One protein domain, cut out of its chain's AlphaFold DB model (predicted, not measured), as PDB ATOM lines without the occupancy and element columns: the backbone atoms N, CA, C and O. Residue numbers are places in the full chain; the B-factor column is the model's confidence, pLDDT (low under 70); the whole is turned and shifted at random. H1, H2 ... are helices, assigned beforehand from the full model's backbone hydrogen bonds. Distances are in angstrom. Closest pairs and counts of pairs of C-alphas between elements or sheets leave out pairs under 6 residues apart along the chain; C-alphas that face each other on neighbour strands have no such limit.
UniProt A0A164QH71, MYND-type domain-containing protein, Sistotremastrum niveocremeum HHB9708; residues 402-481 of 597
ATOM      1  N   SER A 402     133.847   0.540-264.087       60.22
ATOM      2  CA  SER A 402     134.479   1.808-264.451       60.22
ATOM      3  C   SER A 402     133.569   3.018-264.136       60.22
ATOM      4  O   SER A 402     132.471   3.158-264.655       60.22
ATOM      5  N   TRP A 403     134.011   3.895-263.221       62.03
ATOM      6  CA  TRP A 403     133.295   5.125-262.824       62.03
ATOM      7  C   TRP A 403     133.822   6.352-263.589       62.03
ATOM      8  O   TRP A 403     135.034   6.407-263.788       62.03
ATOM      9  N   PRO A 404     132.987   7.349-263.951       56.16
ATOM     10  CA  PRO A 404     133.090   8.222-265.144       56.16
ATOM     11  C   PRO A 404     134.319   9.147-265.331       56.16
ATOM     12  O   PRO A 404     134.273  10.067-266.142       56.16
ATOM     13  N   ASP A 405     135.453   8.915-264.671       54.53
ATOM     14  CA  ASP A 405     136.645   9.777-264.739       54.53
ATOM     15  C   ASP A 405     137.362   9.802-266.114       54.53
ATOM     16  O   ASP A 405     138.333  10.538-266.279       54.53
ATOM     17  N   SER A 406     136.936   9.013-267.110       58.38
ATOM     18  CA  SER A 406     137.425   9.119-268.497       58.38
ATOM     19  C   SER A 406     136.300   8.932-269.521       58.38
ATOM     20  O   SER A 406     135.235   8.412-269.193       58.38
ATOM     21  N   SER A 407     136.523   9.356-270.772       59.94
ATOM     22  CA  SER A 407     135.525   9.322-271.860       59.94
ATOM     23  C   SER A 407     134.905   7.937-272.072       59.94
ATOM     24  O   SER A 407     133.684   7.830-272.145       59.94
ATOM     25  N   LYS A 408     135.720   6.873-272.070       65.06
ATOM     26  CA  LYS A 408     135.246   5.479-272.130       65.06
ATOM     27  C   LYS A 408     134.293   5.145-270.975       65.06
ATOM     28  O   LYS A 408     133.244   4.552-271.177       65.06
ATOM     29  N   LYS A 409     134.611   5.610-269.768       75.25
ATOM     30  CA  LYS A 409     133.800   5.352-268.571       75.25
ATOM     31  C   LYS A 409     132.460   6.087-268.595       75.25
ATOM     32  O   LYS A 409     131.539   5.680-267.902       75.25
ATOM     33  N   LYS A 410     132.333   7.160-269.386       82.38
ATOM     34  CA  LYS A 410     131.041   7.816-269.629       82.38
ATOM     35  C   LYS A 410     130.115   6.930-270.471       82.38
ATOM     36  O   LYS A 410     128.928   6.877-270.183       82.38
ATOM     37  N   GLN A 411     130.658   6.236-271.471       86.69
ATOM     38  CA  GLN A 411     129.889   5.358-272.362       86.69
ATOM     39  C   GLN A 411     129.426   4.092-271.635       86.69
ATOM     40  O   GLN A 411     128.248   3.759-271.683       86.69
ATOM     41  N   ASP A 412     130.322   3.446-270.882       89.75
ATOM     42  CA  ASP A 412     129.964   2.296-270.039       89.75
ATOM     43  C   ASP A 412     128.849   2.660-269.039       89.75
ATOM     44  O   ASP A 412     127.921   1.887-268.798       89.75
ATOM     45  N   PHE A 413     128.928   3.867-268.471       89.06
ATOM     46  CA  PHE A 413     127.935   4.393-267.539       89.06
ATOM     47  C   PHE A 413     126.572   4.635-268.201       89.06
ATOM     48  O   PHE A 413     125.545   4.340-267.595       89.06
ATOM     49  N   GLU A 414     126.548   5.157-269.426       91.69
ATOM     50  CA  GLU A 414     125.320   5.360-270.203       91.69
ATOM     51  C   GLU A 414     124.621   4.027-270.491       91.69
ATOM     52  O   GLU A 414     123.432   3.884-270.204       91.69
ATOM     53  N   ILE A 415     125.379   3.013-270.924       94.44
ATOM     54  CA  ILE A 415     124.869   1.649-271.124       94.44
ATOM     55  C   ILE A 415     124.302   1.087-269.817       94.44
ATOM     56  O   ILE A 415     123.185   0.571-269.799       94.44
ATOM     57  N   LEU A 416     125.037   1.229-268.707       93.88
ATOM     58  CA  LEU A 416     124.577   0.781-267.393       93.88
ATOM     59  C   LEU A 416     123.253   1.446-266.991       93.88
ATOM     60  O   LEU A 416     122.358   0.759-266.491       93.88
ATOM     61  N   CYS A 417     123.119   2.757-267.206       93.25
ATOM     62  CA  CYS A 417     121.903   3.501-266.886       93.25
ATOM     63  C   CYS A 417     120.722   3.041-267.729       93.25
ATOM     64  O   CYS A 417     119.711   2.609-267.170       93.25
ATOM     65  N   LYS A 418     120.876   3.066-269.055       95.50
ATOM     66  CA  LYS A 418     119.814   2.709-269.994       95.50
ATOM     67  C   LYS A 418     119.372   1.257-269.824       95.50
ATOM     68  O   LYS A 418     118.172   0.986-269.797       95.50
ATOM     69  N   ALA A 419     120.310   0.326-269.635       96.81
ATOM     70  CA  ALA A 419     119.978  -1.077-269.398       96.81
ATOM     71  C   ALA A 419     119.232  -1.276-268.076       96.81
ATOM     72  O   ALA A 419     118.201  -1.944-268.038       96.81
ATOM     73  N   SER A 420     119.723  -0.673-266.989       95.50
ATOM     74  CA  SER A 420     119.089  -0.827-265.678       95.50
ATOM     75  C   SER A 420     117.684  -0.214-265.652       95.50
ATOM     76  O   SER A 420     116.767  -0.821-265.098       95.50
ATOM     77  N   TYR A 421     117.496   0.936-266.306       95.94
ATOM     78  CA  TYR A 421     116.187   1.559-266.483       95.94
ATOM     79  C   TYR A 421     115.215   0.637-267.235       95.94
ATOM     80  O   TYR A 421     114.139   0.343-266.717       95.94
ATOM     81  N   ASN A 422     115.607   0.120-268.407       96.69
ATOM     82  CA  ASN A 422     114.733  -0.728-269.222       96.69
ATOM     83  C   ASN A 422     114.367  -2.047-268.527       96.69
ATOM     84  O   ASN A 422     113.207  -2.464-268.579       96.69
ATOM     85  N   ILE A 423     115.323  -2.669-267.825       96.69
ATOM     86  CA  ILE A 423     115.064  -3.868-267.015       96.69
ATOM     87  C   ILE A 423     114.049  -3.550-265.918       96.69
ATOM     88  O   ILE A 423     113.074  -4.277-265.753       96.69
ATOM     89  N   TYR A 424     114.246  -2.457-265.178       95.44
ATOM     90  CA  TYR A 424     113.333  -2.087-264.103       95.44
ATOM     91  C   TYR A 424     111.930  -1.757-264.607       95.44
ATOM     92  O   TYR A 424     110.947  -2.187-264.006       95.44
ATOM     93  N   GLN A 425     111.825  -1.009-265.704       94.81
ATOM     94  CA  GLN A 425     110.543  -0.596-266.266       94.81
ATOM     95  C   GLN A 425     109.671  -1.802-266.648       94.81
ATOM     96  O   GLN A 425     108.458  -1.755-266.447       94.81
ATOM     97  N   ARG A 426     110.278  -2.873-267.173       95.94
ATOM     98  CA  ARG A 426     109.566  -4.063-267.669       95.94
ATOM     99  C   ARG A 426     109.434  -5.176-266.633       95.94
ATOM    100  O   ARG A 426     108.374  -5.783-266.512       95.94
ATOM    101  N   TYR A 427     110.487  -5.419-265.859       96.31
ATOM    102  CA  TYR A 427     110.609  -6.587-264.978       96.31
ATOM    103  C   TYR A 427     110.645  -6.224-263.486       96.31
ATOM    104  O   TYR A 427     110.704  -7.098-262.619       96.31
ATOM    105  N   GLY A 428     110.601  -4.932-263.157       94.75
ATOM    106  CA  GLY A 428     110.617  -4.444-261.785       94.75
ATOM    107  C   GLY A 428     111.941  -4.711-261.070       94.75
ATOM    108  O   GLY A 428     113.028  -4.668-261.647       94.75
ATOM    109  N   LEU A 429     111.856  -4.944-259.759       95.12
ATOM    110  CA  LEU A 429     113.035  -5.040-258.896       95.12
ATOM    111  C   LEU A 429     113.633  -6.453-258.806       95.12
ATOM    112  O   LEU A 429     114.770  -6.609-258.359       95.12
ATOM    113  N   GLU A 430     112.872  -7.476-259.192       96.50
ATOM    114  CA  GLU A 430     113.243  -8.878-258.973       96.50
ATOM    115  C   GLU A 430     114.553  -9.291-259.663       96.50
ATOM    116  O   GLU A 430     115.399  -9.863-258.971       96.50
ATOM    117  N   PRO A 431     114.840  -8.918-260.930       97.31
ATOM    118  CA  PRO A 431     116.121  -9.261-261.560       97.31
ATOM    119  C   PRO A 431     117.336  -8.776-260.759       97.31
ATOM    120  O   PRO A 431     118.326  -9.491-260.587       97.31
ATOM    121  N   PHE A 432     117.243  -7.573-260.188       95.81
ATOM    122  CA  PHE A 432     118.309  -7.004-259.367       95.81
ATOM    123  C   PHE A 432     118.440  -7.710-258.016       95.81
ATOM    124  O   PHE A 432     119.559  -7.911-257.545       95.81
ATOM    125  N   LYS A 433     117.328  -8.126-257.393       94.94
ATOM    126  CA  LYS A 433     117.356  -8.912-256.147       94.94
ATOM    127  C   LYS A 433     117.994 -10.280-256.363       94.94
ATOM    128  O   LYS A 433     118.876 -10.652-255.588       94.94
ATOM    129  N   THR A 434     117.617 -10.976-257.435       94.88
ATOM    130  CA  THR A 434     118.222 -12.256-257.827       94.88
ATOM    131  C   THR A 434     119.721 -12.103-258.064       94.88
ATOM    132  O   THR A 434     120.513 -12.947-257.638       94.88
ATOM    133  N   ARG A 435     120.157 -10.994-258.679       93.69
ATOM    134  CA  ARG A 435     121.591 -10.709-258.800       93.69
ATOM    135  C   ARG A 435     122.235 -10.537-257.430       93.69
ATOM    136  O   ARG A 435     123.234 -11.197-257.164       93.69
ATOM    137  N   VAL A 436     121.666  -9.710-256.551       91.75
ATOM    138  CA  VAL A 436     122.189  -9.459-255.194       91.75
ATOM    139  C   VAL A 436     122.368 -10.746-254.389       91.75
ATOM    140  O   VAL A 436     123.377 -10.866-253.695       91.75
ATOM    141  N   SER A 437     121.448 -11.712-254.494       89.56
ATOM    142  CA  SER A 437     121.574 -12.998-253.793       89.56
ATOM    143  C   SER A 437     122.693 -13.890-254.333       89.56
ATOM    144  O   SER A 437     123.194 -14.731-253.594       89.56
ATOM    145  N   LYS A 438     123.094 -13.711-255.598       87.38
ATOM    146  CA  LYS A 438     124.193 -14.453-256.241       87.38
ATOM    147  C   LYS A 438     125.548 -13.736-256.143       87.38
ATOM    148  O   LYS A 438     126.559 -14.300-256.543       87.38
ATOM    149  N   GLN A 439     125.584 -12.484-255.681       82.50
ATOM    150  CA  GLN A 439     126.824 -11.713-255.618       82.50
ATOM    151  C   GLN A 439     127.716 -12.158-254.441       82.50
ATOM    152  O   GLN A 439     127.280 -12.202-253.290       82.50
ATOM    153  N   THR A 440     128.999 -12.338-254.724       78.81
ATOM    154  CA  THR A 440     130.097 -12.604-253.784       78.81
ATOM    155  C   THR A 440     130.613 -11.321-253.108       78.81
ATOM    156  O   THR A 440     130.157 -10.208-253.404       78.81
ATOM    157  N   GLU A 441     131.586 -11.450-252.196       70.75
ATOM    158  CA  GLU A 441     132.288 -10.308-251.581       70.75
ATOM    159  C   GLU A 441     133.012  -9.429-252.612       70.75
ATOM    160  O   GLU A 441     133.073  -8.200-252.474       70.75
ATOM    161  N   SER A 442     133.569 -10.067-253.641       72.31
ATOM    162  CA  SER A 442     134.369  -9.394-254.663       72.31
ATOM    163  C   SER A 442     133.518  -8.474-255.545       72.31
ATOM    164  O   SER A 442     133.998  -7.418-255.977       72.31
ATOM    165  N   ASP A 443     132.236  -8.808-255.717       78.88
ATOM    166  CA  ASP A 443     131.309  -8.087-256.580       78.88
ATOM    167  C   ASP A 443     131.043  -6.653-256.089       78.88
ATOM    168  O   ASP A 443     130.826  -6.422-254.889       78.88
ATOM    169  N   PRO A 444     130.981  -5.664-257.001       82.31
ATOM    170  CA  PRO A 444     130.564  -4.313-256.654       82.31
ATOM    171  C   PRO A 444     129.183  -4.311-255.976       82.31
ATOM    172  O   PRO A 444     128.250  -4.966-256.458       82.31
ATOM    173  N   PRO A 445     128.971  -3.535-254.894       85.88
ATOM    174  CA  PRO A 445     127.677  -3.475-254.209       85.88
ATOM    175  C   PRO A 445     126.630  -2.637-254.964       85.88
ATOM    176  O   PRO A 445     125.651  -2.203-254.360       85.88
ATOM    177  N   LEU A 446     126.829  -2.421-256.269       87.38
ATOM    178  CA  LEU A 446     125.978  -1.634-257.156       87.38
ATOM    179  C   LEU A 446     124.507  -2.044-257.032       87.38
ATOM    180  O   LEU A 446     123.679  -1.247-256.599       87.38
ATOM    181  N   PHE A 447     124.193  -3.307-257.330       90.12
ATOM    182  CA  PHE A 447     122.811  -3.784-257.304       90.12
ATOM    183  C   PHE A 447     122.218  -3.835-255.903       90.12
ATOM    184  O   PHE A 447     121.038  -3.554-255.733       90.12
ATOM    185  N   TYR A 448     123.030  -4.096-254.880       90.12
ATOM    186  CA  TYR A 448     122.554  -4.034-253.500       90.12
ATOM    187  C   TYR A 448     122.097  -2.624-253.127       90.12
ATOM    188  O   TYR A 448     121.037  -2.448-252.526       90.12
ATOM    189  N   TYR A 449     122.884  -1.612-253.493       89.31
ATOM    190  CA  TYR A 449     122.496  -0.227-253.279       89.31
ATOM    191  C   TYR A 449     121.263   0.143-254.104       89.31
ATOM    192  O   TYR A 449     120.336   0.714-253.534       89.31
ATOM    193  N   LEU A 450     121.229  -0.211-255.396       90.31
ATOM    194  CA  LEU A 450     120.079   0.059-256.267       90.31
ATOM    195  C   LEU A 450     118.798  -0.524-255.671       90.31
ATOM    196  O   LEU A 450     117.834   0.207-255.482       90.31
ATOM    197  N   VAL A 451     118.818  -1.796-255.265       93.31
ATOM    198  CA  VAL A 451     117.671  -2.456-254.625       93.31
ATOM    199  C   VAL A 451     117.229  -1.703-253.373       93.31
ATOM    200  O   VAL A 451     116.062  -1.346-253.253       93.31
ATOM    201  N   ARG A 452     118.151  -1.379-252.458       91.75
ATOM    202  CA  ARG A 452     117.815  -0.657-251.216       91.75
ATOM    203  C   ARG A 452     117.269   0.748-251.464       91.75
ATOM    204  O   ARG A 452     116.386   1.190-250.727       91.75
ATOM    205  N   ARG A 453     117.827   1.455-252.450       91.00
ATOM    206  CA  ARG A 453     117.407   2.801-252.854       91.00
ATOM    207  C   ARG A 453     116.000   2.753-253.433       91.00
ATOM    208  O   ARG A 453     115.126   3.423-252.901       91.00
ATOM    209  N   LEU A 454     115.766   1.891-254.417       91.31
ATOM    210  CA  LEU A 454     114.469   1.739-255.074       91.31
ATOM    211  C   LEU A 454     113.390   1.232-254.106       91.31
ATOM    212  O   LEU A 454     112.273   1.730-254.131       91.31
ATOM    213  N   GLU A 455     113.714   0.323-253.178       92.88
ATOM    214  CA  GLU A 455     112.786  -0.091-252.111       92.88
ATOM    215  C   GLU A 455     112.403   1.056-251.173       92.88
ATOM    216  O   GLU A 455     111.278   1.100-250.674       92.88
ATOM    217  N   ARG A 456     113.347   1.950-250.853       91.12
ATOM    218  CA  ARG A 456     113.042   3.139-250.052       91.12
ATOM    219  C   ARG A 456     112.148   4.081-250.839       91.12
ATOM    220  O   ARG A 456     111.132   4.499-250.305       91.12
ATOM    221  N   ASP A 457     112.525   4.372-252.070       90.06
ATOM    222  CA  ASP A 457     111.843   5.351-252.905       90.06
ATOM    223  C   ASP A 457     110.409   4.881-253.201       90.06
ATOM    224  O   ASP A 457     109.469   5.656-253.062       90.06
ATOM    225  N   PHE A 458     110.208   3.574-253.404       88.06
ATOM    226  CA  PHE A 458     108.884   2.954-253.471       88.06
ATOM    227  C   PHE A 458     108.060   3.134-252.182       88.06
ATOM    228  O   PHE A 458     106.868   3.418-252.249       88.06
ATOM    229  N   ARG A 459     108.668   3.004-250.991       91.12
ATOM    230  CA  ARG A 459     107.976   3.266-249.708       91.12
ATOM    231  C   ARG A 459     107.622   4.740-249.507       91.12
ATOM    232  O   ARG A 459     106.705   5.033-248.746       91.12
ATOM    233  N   GLU A 460     108.367   5.639-250.137       92.00
ATOM    234  CA  GLU A 460     108.182   7.092-250.068       92.00
ATOM    235  C   GLU A 460     107.298   7.630-251.214       92.00
ATOM    236  O   GLU A 460     107.146   8.842-251.332       92.00
ATOM    237  N   ASP A 461     106.698   6.748-252.028       90.12
ATOM    238  CA  ASP A 461     105.894   7.080-253.222       90.12
ATOM    239  C   ASP A 461     106.660   7.925-254.266       90.12
ATOM    240  O   ASP A 461     106.098   8.704-255.037       90.12
ATOM    241  N   ILE A 462     107.987   7.764-254.302       88.56
ATOM    242  CA  ILE A 462     108.873   8.379-255.290       88.56
ATOM    243  C   ILE A 462     108.961   7.432-256.485       88.56
ATOM    244  O   ILE A 462     109.662   6.418-256.468       88.56
ATOM    245  N   LEU A 463     108.228   7.766-257.544       81.25
ATOM    246  CA  LEU A 463     108.206   6.980-258.772       81.25
ATOM    247  C   LEU A 463     109.372   7.367-259.682       81.25
ATOM    248  O   LEU A 463     109.410   8.478-260.204       81.25
ATOM    249  N   MET A 464     110.265   6.413-259.927       83.19
ATOM    250  CA  MET A 464     111.311   6.528-260.945       83.19
ATOM    251  C   MET A 464     110.685   6.320-262.320       83.19
ATOM    252  O   MET A 464     110.317   5.194-262.661       83.19
ATOM    253  N   ARG A 465     110.504   7.404-263.080       81.38
ATOM    254  CA  ARG A 465     109.757   7.379-264.350       81.38
ATOM    255  C   ARG A 465     110.616   7.707-265.561       81.38
ATOM    256  O   ARG A 465     110.137   7.535-266.677       81.38
ATOM    257  N   THR A 466     111.833   8.200-265.356       91.62
ATOM    258  CA  THR A 466     112.689   8.678-266.442       91.62
ATOM    259  C   THR A 466     114.091   8.089-266.365       91.62
ATOM    260  O   THR A 466     114.561   7.678-265.304       91.62
ATOM    261  N   GLU A 467     114.784   8.081-267.501       89.50
ATOM    262  CA  GLU A 467     116.198   7.707-267.573       89.50
ATOM    263  C   GLU A 467     117.090   8.679-266.774       89.50
ATOM    264  O   GLU A 467     118.071   8.259-266.161       89.50
ATOM    265  N   ASP A 468     116.711   9.959-266.684       91.88
ATOM    266  CA  ASP A 468     117.423  10.976-265.896       91.88
ATOM    267  C   ASP A 468     117.397  10.688-264.384       91.88
ATOM    268  O   ASP A 468     118.391  10.925-263.679       91.88
ATOM    269  N   ASP A 469     116.291  10.129-263.881       91.75
ATOM    270  CA  ASP A 469     116.193   9.675-262.492       91.75
ATOM    271  C   ASP A 469     117.224   8.566-262.224       91.75
ATOM    272  O   ASP A 469     117.973   8.604-261.244       91.75
ATOM    273  N   TRP A 470     117.323   7.602-263.144       90.50
ATOM    274  CA  TRP A 470     118.274   6.491-263.065       90.50
ATOM    275  C   TRP A 470     119.721   6.949-263.175       90.50
ATOM    276  O   TRP A 470     120.564   6.518-262.383       90.50
ATOM    277  N   ASN A 471     120.001   7.872-264.092       90.56
ATOM    278  CA  ASN A 471     121.305   8.509-264.218       90.56
ATOM    279  C   ASN A 471     121.717   9.157-262.890       90.56
ATOM    280  O   ASN A 471     122.825   8.933-262.400       90.56
ATOM    281  N   SER A 472     120.798   9.874-262.238       90.56
ATOM    282  CA  SER A 472     121.043  10.496-260.936       90.56
ATOM    283  C   SER A 472     121.387   9.465-259.854       90.56
ATOM    284  O   SER A 472     122.385   9.634-259.153       90.56
ATOM    285  N   ILE A 473     120.642   8.359-259.756       89.44
ATOM    286  CA  ILE A 473     120.918   7.279-258.789       89.44
ATOM    287  C   ILE A 473     122.278   6.614-259.052       89.44
ATOM    288  O   ILE A 473     123.059   6.384-258.126       89.44
ATOM    289  N   ILE A 474     122.582   6.287-260.309       87.81
ATOM    290  CA  ILE A 474     123.831   5.601-260.674       87.81
ATOM    291  C   ILE A 474     125.028   6.557-260.545       87.81
ATOM    292  O   ILE A 474     126.136   6.149-260.188       87.81
ATOM    293  N   LYS A 475     124.819   7.862-260.708       86.12
ATOM    294  CA  LYS A 475     125.832   8.877-260.407       86.12
ATOM    295  C   LYS A 475     126.038   9.055-258.903       86.12
ATOM    296  O   LYS A 475     127.172   9.210-258.459       86.12
ATOM    297  N   GLU A 476     124.981   8.979-258.089       85.31
ATOM    298  CA  GLU A 476     125.122   8.934-256.626       85.31
ATOM    299  C   GLU A 476     126.029   7.761-256.222       85.31
ATOM    300  O   GLU A 476     126.965   7.955-255.439       85.31
ATOM    301  N   LEU A 477     125.833   6.583-256.828       79.56
ATOM    302  CA  LEU A 477     126.667   5.393-256.633       79.56
ATOM    303  C   LEU A 477     128.157   5.635-256.894       79.56
ATOM    304  O   LEU A 477     128.988   5.227-256.080       79.56
ATOM    305  N   SER A 478     128.499   6.354-257.967       75.50
ATOM    306  CA  SER A 478     129.897   6.663-258.303       75.50
ATOM    307  C   SER A 478     130.577   7.555-257.264       75.50
ATOM    308  O   SER A 478     131.803   7.619-257.186       75.50
ATOM    309  N   THR A 479     129.781   8.262-256.465       76.69
ATOM    310  CA  THR A 479     130.250   9.160-255.406       76.69
ATOM    311  C   THR A 479     130.159   8.543-254.012       76.69
ATOM    312  O   THR A 479     130.554   9.188-253.032       76.69
ATOM    313  N   ILE A 480     129.677   7.296-253.895       74.62
ATOM    314  CA  ILE A 480     129.570   6.611-252.608       74.62
ATOM    315  C   ILE A 480     130.964   6.537-251.978       74.62
ATOM    316  O   ILE A 480     131.892   5.963-252.552       74.62
ATOM    317  N   PRO A 481     131.147   7.080-250.760       74.44
ATOM    318  CA  PRO A 481     132.417   6.957-250.072       74.44
ATOM    319  C   PRO A 481     132.773   5.478-249.897       74.44
ATOM    320  O   PRO A 481     131.936   4.702-249.438       74.44
TER     321      PRO A 481
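What this domain is: This is residues 402 to 481 of the 597 residues of the protein "MYND-type domain-containing protein" of Sistotremastrum niveocremeum HHB9708 (UniProt A0A164QH71). One long helix, H1, runs along the longest axis of a compact body; H4 packs crosswise on its middle, at residues 414 to 421, while H2 folds back from its last turn and makes a helical hairpin with H3. The four helices stand round a loose ring, with H1 and H3 apart across it, and residues 456 to 461 stick out. The printed part has 80 residues with four named helices, H1 to H4 in chain order, and no named strand; the class is all helix. The radius of gyration of the C-alphas is 12.5 A, and the spans are 35 by 30 by 24 A.

How they stand to each other: Start with H1, residues 407 to 427; a tight link leads to H2, residues 430 to 438. These two are close but not clearly touching: their closest C-alphas, of Ile 423 and Pro 431, are 7.7 A apart. Next look at H3, residues 446 to 459, which with residues 447 to 451 alone touches H2; the closest C-alphas, of Val 436 and Tyr 448, are 5.7 A apart. This hairpin runs opposite ways at a steep tilt of 42 degrees. H4, residues 467 to 478, touches H1 at a steep tilt of 58 degrees, opposite ways, with the C-alphas of Cys 417 and Asn 471 closest at 5.7 A. H3 and H4 only just touch, with 3 pairs of C-alphas within 8 A; the closest, of Leu 446 and Leu 477, are 7.1 A apart. The helix packing is mostly crossed, with no touching pair at a shallow tilt. H2 and H4 are apart. Every O i to N i+4 pair is within hydrogen-bond range in H1, H2, H3 and H4.

Where its parts are: Find C-alpha 407 at (135.525, 9.322, -271.860); from there H1 runs 30.4 A to C-alpha 427. H2 measures 12.6 A and H3 20.1 A from first to last C-alpha. H4 covers 16.6 A and ends at C-alpha 478, (129.897, 6.663, -258.303).

The domain as a whole: The C-alphas farthest apart, of Ser 407 and Arg 459, are 35.9 A apart. The printed part has no cut and no long link. Look for low confidence at residues 402 to 408, where pLDDT is under 70.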